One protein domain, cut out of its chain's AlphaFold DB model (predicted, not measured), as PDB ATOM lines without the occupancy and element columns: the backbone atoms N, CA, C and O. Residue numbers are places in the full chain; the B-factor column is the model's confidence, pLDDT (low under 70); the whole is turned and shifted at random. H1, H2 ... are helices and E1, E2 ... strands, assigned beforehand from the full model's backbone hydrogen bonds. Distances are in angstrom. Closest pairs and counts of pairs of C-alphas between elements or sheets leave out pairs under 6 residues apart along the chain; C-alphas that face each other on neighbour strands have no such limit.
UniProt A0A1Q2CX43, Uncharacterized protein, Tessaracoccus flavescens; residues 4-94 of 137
ATOM      1  N   PRO A   4       9.514  -5.076 -27.397       69.25
ATOM      2  CA  PRO A   4       8.302  -4.989 -26.577       69.25
ATOM      3  C   PRO A   4       8.103  -3.611 -25.938       69.25
ATOM      4  O   PRO A   4       6.973  -3.174 -25.740       69.25
ATOM      5  N   ARG A   5       9.200  -2.910 -25.631       82.38
ATOM      6  CA  ARG A   5       9.164  -1.558 -25.066       82.38
ATOM      7  C   ARG A   5       8.690  -0.537 -26.097       82.38
ATOM      8  O   ARG A   5       7.931   0.359 -25.752       82.38
ATOM      9  N   ARG A   6       9.076  -0.725 -27.359       88.69
ATOM     10  CA  ARG A   6       8.713   0.174 -28.453       88.69
ATOM     11  C   ARG A   6       7.211   0.171 -28.720       88.69
ATOM     12  O   ARG A   6       6.615   1.233 -28.798       88.69
ATOM     13  N   GLY A   7       6.586  -1.005 -28.800       88.75
ATOM     14  CA  GLY A   7       5.133  -1.093 -28.987       88.75
ATOM     15  C   GLY A   7       4.348  -0.392 -27.868       88.75
ATOM     16  O   GLY A   7       3.366   0.293 -28.135       88.75
ATOM     17  N   ILE A   8       4.822  -0.497 -26.620       90.56
ATOM     18  CA  ILE A   8       4.234   0.206 -25.468       90.56
ATOM     19  C   ILE A   8       4.373   1.727 -25.618       90.56
ATOM     20  O   ILE A   8       3.427   2.462 -25.341       90.56
ATOM     21  N   GLU A   9       5.539   2.205 -26.053       92.88
ATOM     22  CA  GLU A   9       5.794   3.631 -26.277       92.88
ATOM     23  C   GLU A   9       4.887   4.194 -27.386       92.88
ATOM     24  O   GLU A   9       4.230   5.209 -27.159       92.88
ATOM     25  N   LEU A  10       4.746   3.498 -28.520       95.06
ATOM     26  CA  LEU A  10       3.834   3.902 -29.603       95.06
ATOM     27  C   LEU A  10       2.360   3.875 -29.168       95.06
ATOM     28  O   LEU A  10       1.608   4.803 -29.459       95.06
ATOM     29  N   GLY A  11       1.944   2.853 -28.412       95.06
ATOM     30  CA  GLY A  11       0.597   2.802 -27.836       95.06
ATOM     31  C   GLY A  11       0.318   3.998 -26.920       95.06
ATOM     32  O   GLY A  11      -0.750   4.600 -26.988       95.06
ATOM     33  N   ARG A  12       1.304   4.421 -26.118       95.12
ATOM     34  CA  ARG A  12       1.180   5.609 -25.261       95.12
ATOM     35  C   ARG A  12       1.019   6.902 -26.065       95.12
ATOM     36  O   ARG A  12       0.280   7.777 -25.625       95.12
ATOM     37  N   VAL A  13       1.690   7.033 -27.209       96.44
ATOM     38  CA  VAL A  13       1.534   8.191 -28.110       96.44
ATOM     39  C   VAL A  13       0.086   8.304 -28.588       96.44
ATOM     40  O   VAL A  13      -0.488   9.389 -28.538       96.44
ATOM     41  N   ILE A  14      -0.540   7.183 -28.950       97.56
ATOM     42  CA  ILE A  14      -1.953   7.153 -29.351       97.56
ATOM     43  C   ILE A  14      -2.870   7.603 -28.211       97.56
ATOM     44  O   ILE A  14      -3.766   8.412 -28.440       97.56
ATOM     45  N   GLU A  15      -2.635   7.150 -26.978       96.94
ATOM     46  CA  GLU A  15      -3.441   7.587 -25.827       96.94
ATOM     47  C   GLU A  15      -3.303   9.094 -25.550       96.94
ATOM     48  O   GLU A  15      -4.280   9.756 -25.194       96.94
ATOM     49  N   LEU A  16      -2.114   9.666 -25.758       97.19
ATOM     50  CA  LEU A  16      -1.911  11.113 -25.654       97.19
ATOM     51  C   LEU A  16      -2.661  11.868 -26.763       97.19
ATOM     52  O   LEU A  16      -3.328  12.858 -26.470       97.19
ATOM     53  N   ALA A  17      -2.626  11.380 -28.005       97.12
ATOM     54  CA  ALA A  17      -3.381  11.976 -29.107       97.12
ATOM     55  C   ALA A  17      -4.900  11.897 -28.864       97.12
ATOM     56  O   ALA A  17      -5.607  12.888 -29.037       97.12
ATOM     57  N   ARG A  18      -5.403  10.759 -28.364       96.88
ATOM     58  CA  ARG A  18      -6.805  10.603 -27.934       96.88
ATOM     59  C   ARG A  18      -7.191  11.619 -26.864       96.88
ATOM     60  O   ARG A  18      -8.297  12.153 -26.911       96.88
ATOM     61  N   ALA A  19      -6.299  11.896 -25.915       96.50
ATOM     62  CA  ALA A  19      -6.555  12.883 -24.875       96.50
ATOM     63  C   ALA A  19      -6.689  14.305 -25.446       96.50
ATOM     64  O   ALA A  19      -7.516  15.073 -24.956       96.50
ATOM     65  N   ASP A  20      -5.916  14.670 -26.471       96.81
ATOM     66  CA  ASP A  20      -6.078  15.961 -27.151       96.81
ATOM     67  C   ASP A  20      -7.379  16.011 -27.956       96.81
ATOM     68  O   ASP A  20      -8.142  16.964 -27.809       96.81
ATOM     69  N   LEU A  21      -7.711  14.959 -28.710       95.81
ATOM     70  CA  LEU A  21      -8.992  14.874 -29.425       95.81
ATOM     71  C   LEU A  21     -10.187  15.037 -28.479       95.81
ATOM     72  O   LEU A  21     -11.082  15.844 -28.737       95.81
ATOM     73  N   ALA A  22     -10.166  14.333 -27.345       94.88
ATOM     74  CA  ALA A  22     -11.240  14.374 -26.359       94.88
ATOM     75  C   ALA A  22     -11.451  15.777 -25.766       94.88
ATOM     76  O   ALA A  22     -12.592  16.167 -25.512       94.88
ATOM     77  N   ARG A  23     -10.378  16.557 -25.573       93.44
ATOM     78  CA  ARG A  23     -10.474  17.948 -25.092       93.44
ATOM     79  C   ARG A  23     -11.159  18.879 -26.086       93.44
ATOM     80  O   ARG A  23     -11.765  19.851 -25.658       93.44
ATOM     81  N   HIS A  24     -11.111  18.554 -27.375       90.25
ATOM     82  CA  HIS A  24     -11.804  19.281 -28.440       90.25
ATOM     83  C   HIS A  24     -13.131  18.614 -28.835       90.25
ATOM     84  O   HIS A  24     -13.669  18.888 -29.903       90.25
ATOM     85  N   HIS A  25     -13.671  17.731 -27.983       93.12
ATOM     86  CA  HIS A  25     -14.916  16.996 -28.230       93.12
ATOM     87  C   HIS A  25     -14.920  16.177 -29.530       93.12
ATOM     88  O   HIS A  25     -15.977  15.910 -30.100       93.12
ATOM     89  N   MET A  26     -13.742  15.747 -29.982       93.88
ATOM     90  CA  MET A  26     -13.587  14.862 -31.126       93.88
ATOM     91  C   MET A  26     -13.283  13.442 -30.666       93.88
ATOM     92  O   MET A  26     -12.666  13.206 -29.625       93.88
ATOM     93  N   SER A  27     -13.701  12.480 -31.477       92.44
ATOM     94  CA  SER A  27     -13.421  11.068 -31.264       92.44
ATOM     95  C   SER A  27     -13.043  10.429 -32.586       92.44
ATOM     96  O   SER A  27     -13.796  10.542 -33.547       92.44
ATOM     97  N   LEU A  28     -11.918   9.721 -32.596       93.19
ATOM     98  CA  LEU A  28     -11.476   8.907 -33.719       93.19
ATOM     99  C   LEU A  28     -11.265   7.467 -33.238       93.19
ATOM    100  O   LEU A  28     -10.728   7.221 -32.145       93.19
ATOM    101  N   GLU A  29     -11.697   6.503 -34.045       94.88
ATOM    102  CA  GLU A  29     -11.367   5.096 -33.838       94.88
ATOM    103  C   GLU A  29      -9.911   4.863 -34.253       94.88
ATOM    104  O   GLU A  29      -9.591   4.866 -35.437       94.88
ATOM    105  N   ILE A  30      -9.027   4.708 -33.264       97.44
ATOM    106  CA  ILE A  30      -7.584   4.534 -33.464       97.44
ATOM    107  C   ILE A  30      -7.141   3.188 -32.883       97.44
ATOM    108  O   ILE A  30      -7.294   2.942 -31.683       97.44
ATOM    109  N   GLY A  31      -6.559   2.329 -33.703       97.44
ATOM    110  CA  GLY A  31      -5.951   1.072 -33.282       97.44
ATOM    111  C   GLY A  31      -4.484   0.998 -33.684       97.44
ATOM    112  O   GLY A  31      -4.080   1.576 -34.687       97.44
ATOM    113  N   LEU A  32      -3.688   0.255 -32.916       97.81
ATOM    114  CA  LEU A  32      -2.320  -0.100 -33.297       97.81
ATOM    115  C   LEU A  32      -2.129  -1.598 -33.152       97.81
ATOM    116  O   LEU A  32      -2.206  -2.124 -32.042       97.81
ATOM    117  N   PHE A  33      -1.856  -2.274 -34.256       97.00
ATOM    118  CA  PHE A  33      -1.603  -3.707 -34.288       97.00
ATOM    119  C   PHE A  33      -0.110  -3.977 -34.459       97.00
ATOM    120  O   PHE A  33       0.541  -3.354 -35.289       97.00
ATOM    121  N   ASP A  34       0.450  -4.905 -33.690       95.75
ATOM    122  CA  ASP A  34       1.822  -5.393 -33.856       95.75
ATOM    123  C   ASP A  34       1.804  -6.659 -34.720       95.75
ATOM    124  O   ASP A  34       1.308  -7.702 -34.285       95.75
ATOM    125  N   LEU A  35       2.357  -6.574 -35.935       95.25
ATOM    126  CA  LEU A  35       2.366  -7.685 -36.892       95.25
ATOM    127  C   LEU A  35       3.207  -8.868 -36.406       95.25
ATOM    128  O   LEU A  35       2.867 -10.018 -36.686       95.25
ATOM    129  N   ARG A  36       4.268  -8.609 -35.633       91.94
ATOM    130  CA  ARG A  36       5.168  -9.655 -35.136       91.94
ATOM    131  C   ARG A  36       4.507 -10.467 -34.033       91.94
ATOM    132  O   ARG A  36       4.576 -11.694 -34.038       91.94
ATOM    133  N   SER A  37       3.899  -9.788 -33.061       92.12
ATOM    134  CA  SER A  37       3.221 -10.462 -31.944       92.12
ATOM    135  C   SER A  37       1.751 -10.790 -32.216       92.12
ATOM    136  O   SER A  37       1.118 -11.426 -31.374       92.12
ATOM    137  N   ARG A  38       1.235 -10.404 -33.392       93.75
ATOM    138  CA  ARG A  38      -0.148 -10.596 -33.844       93.75
ATOM    139  C   ARG A  38      -1.172 -10.175 -32.796       93.75
ATOM    140  O   ARG A  38      -2.031 -10.957 -32.391       93.75
ATOM    141  N   ARG A  39      -1.039  -8.944 -32.303       95.06
ATOM    142  CA  ARG A  39      -1.938  -8.411 -31.275       95.06
ATOM    143  C   ARG A  39      -2.174  -6.921 -31.431       95.06
ATOM    144  O   ARG A  39      -1.263  -6.167 -31.774       95.06
ATOM    145  N   TRP A  40      -3.366  -6.497 -31.035       96.44
ATOM    146  CA  TRP A  40      -3.666  -5.097 -30.776       96.44
ATOM    147  C   TRP A  40      -2.913  -4.615 -29.530       96.44
ATOM    148  O   TRP A  40      -3.012  -5.203 -28.452       96.44
ATOM    149  N   LEU A  41      -2.129  -3.554 -29.694       95.44
ATOM    150  CA  LEU A  41      -1.447  -2.830 -28.621       95.44
ATOM    151  C   LEU A  41      -2.358  -1.762 -28.001       95.44
ATOM    152  O   LEU A  41      -2.286  -1.512 -26.802       95.44
ATOM    153  N   THR A  42      -3.216  -1.151 -28.819       95.62
ATOM    154  CA  THR A  42      -4.337  -0.288 -28.417       95.62
ATOM    155  C   THR A  42      -5.470  -0.435 -29.438       95.62
ATOM    156  O   THR A  42      -5.227  -0.845 -30.577       95.62
ATOM    157  N   GLY A  43      -6.699  -0.123 -29.028       93.31
ATOM    158  CA  GLY A  43      -7.905  -0.312 -29.830       93.31
ATOM    159  C   GLY A  43      -8.279  -1.786 -30.006       93.31
ATOM    160  O   GLY A  43      -8.082  -2.604 -29.106       93.31
ATOM    161  N   GLY A  44      -8.855  -2.111 -31.160       91.69
ATOM    162  CA  GLY A  44      -9.287  -3.457 -31.510       91.69
ATOM    163  C   GLY A  44      -9.987  -3.487 -32.865       91.69
ATOM    164  O   GLY A  44     -10.281  -2.443 -33.441       91.69
ATOM    165  N   GLY A  45     -10.259  -4.689 -33.357       90.94
ATOM    166  CA  GLY A  45     -10.859  -4.909 -34.668       90.94
ATOM    167  C   GLY A  45     -10.488  -6.283 -35.213       90.94
ATOM    168  O   GLY A  45      -9.925  -7.112 -34.493       90.94
ATOM    169  N   ALA A  46     -10.801  -6.511 -36.487       93.31
ATOM    170  CA  ALA A  46     -10.249  -7.647 -37.216       93.31
ATOM    171  C   ALA A  46      -8.729  -7.484 -37.358       93.31
ATOM    172  O   ALA A  46      -8.248  -6.364 -37.494       93.31
ATOM    173  N   ASP A  47      -7.980  -8.585 -37.310       95.06
ATOM    174  CA  ASP A  47      -6.542  -8.551 -37.587       95.06
ATOM    175  C   ASP A  47      -6.300  -7.958 -38.990       95.06
ATOM    176  O   ASP A  47      -6.894  -8.459 -39.949       95.06
ATOM    177  N   PRO A  48      -5.419  -6.953 -39.135       94.38
ATOM    178  CA  PRO A  48      -5.054  -6.430 -40.445       94.38
ATOM    179  C   PRO A  48      -4.411  -7.507 -41.327       94.38
ATOM    180  O   PRO A  48      -3.573  -8.295 -40.870       94.38
ATOM    181  N   GLU A  49      -4.768  -7.525 -42.610       91.56
ATOM    182  CA  GLU A  49      -4.271  -8.490 -43.597       91.56
ATOM    183  C   GLU A  49      -3.510  -7.795 -44.738       91.56
ATOM    184  O   GLU A  49      -3.657  -6.604 -44.986       91.56
ATOM    185  N   GLY A  50      -2.675  -8.545 -45.467       90.56
ATOM    186  CA  GLY A  50      -2.014  -8.041 -46.681       90.56
ATOM    187  C   GLY A  50      -0.704  -7.271 -46.468       90.56
ATOM    188  O   GLY A  50      -0.108  -6.818 -47.445       90.56
ATOM    189  N   PHE A  51      -0.205  -7.172 -45.233       91.44
ATOM    190  CA  PHE A  51       1.078  -6.529 -44.933       91.44
ATOM    191  C   PHE A  51       2.241  -7.540 -44.981       91.44
ATOM    192  O   PHE A  51       2.266  -8.479 -44.184       91.44
ATOM    193  N   PRO A  52       3.212  -7.387 -45.906       83.56
ATOM    194  CA  PRO A  52       4.213  -8.421 -46.192       83.56
ATOM    195  C   PRO A  52       5.441  -8.395 -45.267       83.56
ATOM    196  O   PRO A  52       6.311  -9.258 -45.393       83.56
ATOM    197  N   THR A  53       5.542  -7.404 -44.380       89.06
ATOM    198  CA  THR A  53       6.752  -7.091 -43.605       89.06
ATOM    199  C   THR A  53       6.410  -6.822 -42.145       89.06
ATOM    200  O   THR A  53       5.350  -6.279 -41.844       89.06
ATOM    201  N   ASP A  54       7.347  -7.142 -41.250       89.00
ATOM    202  CA  ASP A  54       7.260  -6.827 -39.824       89.00
ATOM    203  C   ASP A  54       7.133  -5.315 -39.573       89.00
ATOM    204  O   ASP A  54       7.846  -4.478 -40.136       89.00
ATOM    205  N   GLY A  55       6.238  -4.958 -38.662       94.12
ATOM    206  CA  GLY A  55       5.917  -3.573 -38.370       94.12
ATOM    207  C   GLY A  55       4.704  -3.456 -37.471       94.12
ATOM    208  O   GLY A  55       4.265  -4.422 -36.840       94.12
ATOM    209  N   TYR A  56       4.161  -2.252 -37.451       96.50
ATOM    210  CA  TYR A  56       2.903  -1.949 -36.800       96.50
ATOM    211  C   TYR A  56       1.893  -1.513 -37.852       96.50
ATOM    212  O   TYR A  56       2.269  -0.887 -38.837       96.50
ATOM    213  N   VAL A  57       0.619  -1.814 -37.650       97.62
ATOM    214  CA  VAL A  57      -0.459  -1.269 -38.476       97.62
ATOM    215  C   VAL A  57      -1.227  -0.265 -37.639       97.62
ATOM    216  O   VAL A  57      -1.793  -0.627 -36.606       97.62
ATOM    217  N   LEU A  58      -1.214   0.996 -38.065       98.00
ATOM    218  CA  LEU A  58      -2.081   2.034 -37.519       98.00
ATOM    219  C   LEU A  58      -3.423   1.960 -38.250       98.00
ATOM    220  O   LEU A  58      -3.472   2.149 -39.464       98.00
ATOM    221  N   ALA A  59      -4.492   1.681 -37.511       97.69
ATOM    222  CA  ALA A  59      -5.856   1.666 -38.017       97.69
ATOM    223  C   ALA A  59      -6.577   2.946 -37.577       97.69
ATOM    224  O   ALA A  59      -6.664   3.220 -36.380       97.69
ATOM    225  N   LEU A  60      -7.081   3.722 -38.535       96.25
ATOM    226  CA  LEU A  60      -7.852   4.949 -38.332       96.25
ATOM    227  C   LEU A  60      -9.225   4.777 -38.998       96.25
ATOM    228  O   LEU A  60      -9.411   5.078 -40.183       96.25
ATOM    229  N   GLY A  61     -10.174   4.209 -38.252       90.38
ATOM    230  CA  GLY A  61     -11.422   3.678 -38.803       90.38
ATOM    231  C   GLY A  61     -11.150   2.551 -39.806       90.38
ATOM    232  O   GLY A  61     -10.506   1.561 -39.474       90.38
ATOM    233  N   ALA A  62     -11.614   2.710 -41.049       90.00
ATOM    234  CA  ALA A  62     -11.390   1.739 -42.127       90.00
ATOM    235  C   ALA A  62     -10.030   1.886 -42.841       90.00
ATOM    236  O   ALA A  62      -9.729   1.100 -43.738       90.00
ATOM    237  N   ASN A  63      -9.232   2.901 -42.497       93.75
ATOM    238  CA  ASN A  63      -7.931   3.130 -43.122       93.75
ATOM    239  C   ASN A  63      -6.827   2.453 -42.315       93.75
ATOM    240  O   ASN A  63      -6.683   2.714 -41.124       93.75
ATOM    241  N   GLU A  64      -6.011   1.644 -42.979       96.44
ATOM    242  CA  GLU A  64      -4.884   0.944 -42.368       96.44
ATOM    243  C   GLU A  64      -3.574   1.411 -43.003       96.44
ATOM    244  O   GLU A  64      -3.450   1.484 -44.226       96.44
ATOM    245  N   THR A  65      -2.582   1.743 -42.177       96.75
ATOM    246  CA  THR A  65      -1.257   2.196 -42.626       96.75
ATOM    247  C   THR A  65      -0.156   1.368 -41.978       96.75
ATOM    248  O   THR A  65      -0.124   1.214 -40.756       96.75
ATOM    249  N   LEU A  66       0.766   0.847 -42.796       97.00
ATOM    250  CA  LEU A  66       1.934   0.104 -42.324       97.00
ATOM    251  C   LEU A  66       3.034   1.051 -41.845       97.00
ATOM    252  O   LEU A  66       3.582   1.826 -42.623       97.00
ATOM    253  N   LEU A  67       3.431   0.882 -40.592       96.06
ATOM    254  CA  LEU A  67       4.558   1.539 -39.949       96.06
ATOM    255  C   LEU A  67       5.710   0.541 -39.823       96.06
ATOM    256  O   LEU A  67       5.663  -0.400 -39.024       96.06
ATOM    257  N   LEU A  68       6.758   0.724 -40.623       94.69
ATOM    258  CA  LEU A  68       7.862  -0.232 -40.696       94.69
ATOM    259  C   LEU A  68       8.648  -0.294 -39.380       94.69
ATOM    260  O   LEU A  68       9.089   0.724 -38.845       94.69
ATOM    261  N   ALA A  69       8.916  -1.508 -38.887       90.62
ATOM    262  CA  ALA A  69       9.725  -1.698 -37.680       90.62
ATOM    263  C   ALA A  69      11.173  -1.188 -37.844       90.62
ATOM    264  O   ALA A  69      11.825  -0.851 -36.856       90.62
ATOM    265  N   SER A  70      11.682  -1.103 -39.075       92.19
ATOM    266  CA  SER A  70      13.013  -0.564 -39.379       92.19
ATOM    267  C   SER A  70      13.106   0.961 -39.266       92.19
ATOM    268  O   SER A  70      14.211   1.482 -39.107       92.19
ATOM    269  N   THR A  71      11.982   1.682 -39.316       93.62
ATOM    270  CA  THR A  71      11.947   3.138 -39.121       93.62
ATOM    271  C   THR A  71      12.421   3.476 -37.700       93.62
ATOM    272  O   THR A  71      12.188   2.679 -36.791       93.62
ATOM    273  N   PRO A  72      13.100   4.606 -37.434       92.62
ATOM    274  CA  PRO A  72      13.416   5.025 -36.066       92.62
ATOM    275  C   PRO A  72      12.157   5.267 -35.214       92.62
ATOM    276  O   PRO A  72      11.119   5.675 -35.731       92.62
ATOM    277  N   ALA A  73      12.232   5.019 -33.901       89.31
ATOM    278  CA  ALA A  73      11.081   5.173 -32.999       89.31
ATOM    279  C   ALA A  73      10.558   6.617 -32.949       89.31
ATOM    280  O   ALA A  73       9.347   6.827 -32.969       89.31
ATOM    281  N   ASP A  74      11.473   7.583 -32.959       90.69
ATOM    282  CA  ASP A  74      11.176   9.016 -32.977       90.69
ATOM    283  C   ASP A  74      10.382   9.408 -34.229       90.69
ATOM    284  O   ASP A  74       9.346  10.061 -34.137       90.69
ATOM    285  N   VAL A  75      10.806   8.897 -35.390       94.19
ATOM    286  CA  VAL A  75      10.134   9.130 -36.676       94.19
ATOM    287  C   VAL A  75       8.738   8.507 -36.682       94.19
ATOM    288  O   VAL A  75       7.783   9.189 -37.030       94.19
ATOM    289  N   LEU A  76       8.586   7.256 -36.221       94.50
ATOM    290  CA  LEU A  76       7.256   6.635 -36.120       94.50
ATOM    291  C   LEU A  76       6.322   7.392 -35.172       94.50
ATOM    292  O   LEU A  76       5.115   7.422 -35.383       94.50
ATOM    293  N   THR A  77       6.871   7.955 -34.101       94.75
ATOM    294  CA  THR A  77       6.098   8.682 -33.096       94.75
ATOM    295  C   THR A  77       5.498   9.960 -33.683       94.75
ATOM    296  O   THR A  77       4.313  10.218 -33.483       94.75
ATOM    297  N   GLU A  78       6.284  10.725 -34.443       95.62
ATOM    298  CA  GLU A  78       5.779  11.885 -35.186       95.62
ATOM    299  C   GLU A  78       4.803  11.474 -36.295       95.62
ATOM    300  O   GLU A  78       3.727  12.060 -36.413       95.62
ATOM    301  N   GLU A  79       5.140  10.434 -37.063       96.88
ATOM    302  CA  GLU A  79       4.330   9.935 -38.179       96.88
ATOM    303  C   GLU A  79       2.935   9.484 -37.726       96.88
ATOM    304  O   GLU A  79       1.942   9.865 -38.341       96.88
ATOM    305  N   ILE A  80       2.828   8.755 -36.607       97.62
ATOM    306  CA  ILE A  80       1.533   8.349 -36.034       97.62
ATOM    307  C   ILE A  80       0.641   9.562 -35.770       97.62
ATOM    308  O   ILE A  80      -0.540   9.543 -36.110       97.62
ATOM    309  N   VAL A  81       1.185  10.610 -35.150       98.00
ATOM    310  CA  VAL A  81       0.384  11.789 -34.797       98.00
ATOM    311  C   VAL A  81       0.030  12.603 -36.030       98.00
ATOM    312  O   VAL A  81      -1.097  13.082 -36.108       98.00
ATOM    313  N   SER A  82       0.936  12.700 -37.006       97.69
ATOM    314  CA  SER A  82       0.645  13.328 -38.298       97.69
ATOM    315  C   SER A  82      -0.501  12.610 -39.014       97.69
ATOM    316  O   SER A  82      -1.452  13.253 -39.432       97.69
ATOM    317  N   LEU A  83      -0.482  11.274 -39.075       98.25
ATOM    318  CA  LEU A  83      -1.552  10.496 -39.711       98.25
ATOM    319  C   LEU A  83      -2.896  10.646 -38.983       98.25
ATOM    320  O   LEU A  83      -3.943  10.744 -39.621       98.25
ATOM    321  N   ILE A  84      -2.883  10.682 -37.646       97.88
ATOM    322  CA  ILE A  84      -4.087  10.961 -36.847       97.88
ATOM    323  C   ILE A  84      -4.616  12.363 -37.160       97.88
ATOM    324  O   ILE A  84      -5.818  12.531 -37.353       97.88
ATOM    325  N   GLN A  85      -3.731  13.358 -37.207       97.50
ATOM    326  CA  GLN A  85      -4.076  14.738 -37.518       97.50
ATOM    327  C   GLN A  85      -4.708  14.856 -38.906       97.50
ATOM    328  O   GLN A  85      -5.806  15.396 -39.023       97.50
ATOM    329  N   ASP A  86      -4.058  14.301 -39.926       97.44
ATOM    330  CA  ASP A  86      -4.551  14.303 -41.304       97.44
ATOM    331  C   ASP A  86      -5.940  13.666 -41.373       97.44
ATOM    332  O   ASP A  86      -6.870  14.238 -41.939       97.44
ATOM    333  N   ARG A  87      -6.134  12.530 -40.688       97.06
ATOM    334  CA  ARG A  87      -7.441  11.873 -40.649       97.06
ATOM    335  C   ARG A  87      -8.523  12.736 -40.002       97.06
ATOM    336  O   ARG A  87      -9.655  12.743 -40.478       97.06
ATOM    337  N   VAL A  88      -8.203  13.440 -38.919       96.00
ATOM    338  CA  VAL A  88      -9.146  14.347 -38.244       96.00
ATOM    339  C   VAL A  88      -9.521  15.504 -39.164       96.00
ATOM    340  O   VAL A  88     -10.698  15.858 -39.250       96.00
ATOM    341  N   ILE A  89      -8.548  16.067 -39.882       95.56
ATOM    342  CA  ILE A  89      -8.786  17.132 -40.861       95.56
ATOM    343  C   ILE A  89      -9.697  16.623 -41.982       95.56
ATOM    344  O   ILE A  89     -10.678  17.288 -42.318       95.56
ATOM    345  N   ASP A  90      -9.433  15.424 -42.497       95.50
ATOM    346  CA  ASP A  90     -10.242  14.796 -43.541       95.50
ATOM    347  C   ASP A  90     -11.686  14.521 -43.085       95.50
ATOM    348  O   ASP A  90     -12.630  14.777 -43.834       95.50
ATOM    349  N   GLU A  91     -11.890  14.011 -41.864       94.62
ATOM    350  CA  GLU A  91     -13.229  13.685 -41.346       94.62
ATOM    351  C   GLU A  91     -14.047  14.926 -40.985       94.62
ATOM    352  O   GLU A  91     -15.262  14.959 -41.195       94.62
ATOM    353  N   THR A  92     -13.399  15.949 -40.430       93.12
ATOM    354  CA  THR A  92     -14.084  17.162 -39.963       93.12
ATOM    355  C   THR A  92     -14.204  18.234 -41.045       93.12
ATOM    356  O   THR A  92     -15.038  19.138 -40.924       93.12
ATOM    357  N   GLY A  93     -13.372  18.165 -42.088       94.38
ATOM    358  CA  GLY A  93     -13.218  19.213 -43.095       94.38
ATOM    359  C   GLY A  93     -12.646  20.516 -42.527       94.38
ATOM    360  O   GLY A  93     -12.862  21.582 -43.111       94.38
ATOM    361  N   ARG A  94     -11.984  20.467 -41.363       92.12
ATOM    362  CA  ARG A  94     -11.455  21.634 -40.648       92.12
ATOM    363  C   ARG A  94     -10.005  21.400 -40.230       92.12
ATOM    364  O   ARG A  94      -9.677  20.290 -39.824       92.12
TER     365      ARG A  94
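This is residues 4 to 94 of the 137 residues of an uncharacterized protein of Tessaracoccus flavescens (UniProt A0A1Q2CX43). One twisted sheet of four strands has two long helices, H1 and H2, over one of its faces, and its other face bears no named helix. The helices run roughly side by side, the same way, with H1 over the half of the sheet that holds E1 and E2, and H2 over E3 and E4. The sheet's order is E2, E1, E3, E4, antiparallel throughout, and along the chain the elements come as H1, E1, E2, E3, E4, H2. The printed part has 91 residues in a mixed class of helices and strands. It is compact, with a radius of gyration of the C-alphas of 12.6 A, and rounded, with spans of 34, 24 and 18 A.

The sheet is strongly twisted, only just, its C-alphas lying up to 4.1 A off the best plane. Its inner strands E1, residues 30 to 34, and E3, residues 55 to 60, are antiparallel at 163 degrees, with N 31 and O 59 2.8 A apart, within hydrogen-bond range. Edge strand E2, residues 39 to 42, makes a hairpin with E1, and N 41 and O 32 are 2.8 A apart. Edge strand E4, residues 63 to 68, makes a hairpin with E3, and N 67 and O 56 are 2.7 A apart. E2 and E4 are apart. Helix H1, residues 4 to 23, is on the sheet at a height of 9.1 A over the sheet; it lies over E1 and runs along the strands, at 2 degrees to E1 on the local plane. The closest C-alphas of H1 and E2 are those of Gly 11 and Thr 42, 5.9 A apart. Helix H2, residues 73 to 92, is on the same face at a height of 9.7 A over the sheet; it lies over E3 and E4 and runs along the strands, at 14 degrees to E3 on the local plane. H1 and H2 touch at a shallow tilt of 31 degrees, the same way, their closest C-alphas being those of Leu 10 and Thr 77, 6.3 A apart. In H1 and in H2, 15 of 16 O i to N i+4 pairs are within hydrogen-bond range. H1 and H2 on one face of the sheet E2, E1, E3, E4 make two layers, one of helices and one of strands.

H1 is 29.7 A long and begins at C-alpha 4, (8.302, -4.989, -26.577). E1 measures 13.7 A, E2 8.9 A, E3 16.2 A and E4 16.3 A; C-alpha 55, where E3 begins, is at (5.917, -3.573, -38.370). H2 is 28.7 A long and ends at C-alpha 92, (-14.084, 17.162, -39.963).

The two C-alphas farthest apart, those of Arg 23 and Pro 52, are 36.8 A apart. The printed part has no cut. The link from E2 to E3, residues 43 to 54, is long. Mean pLDDT of the printed part is 94.0, and residue 4 is under 70.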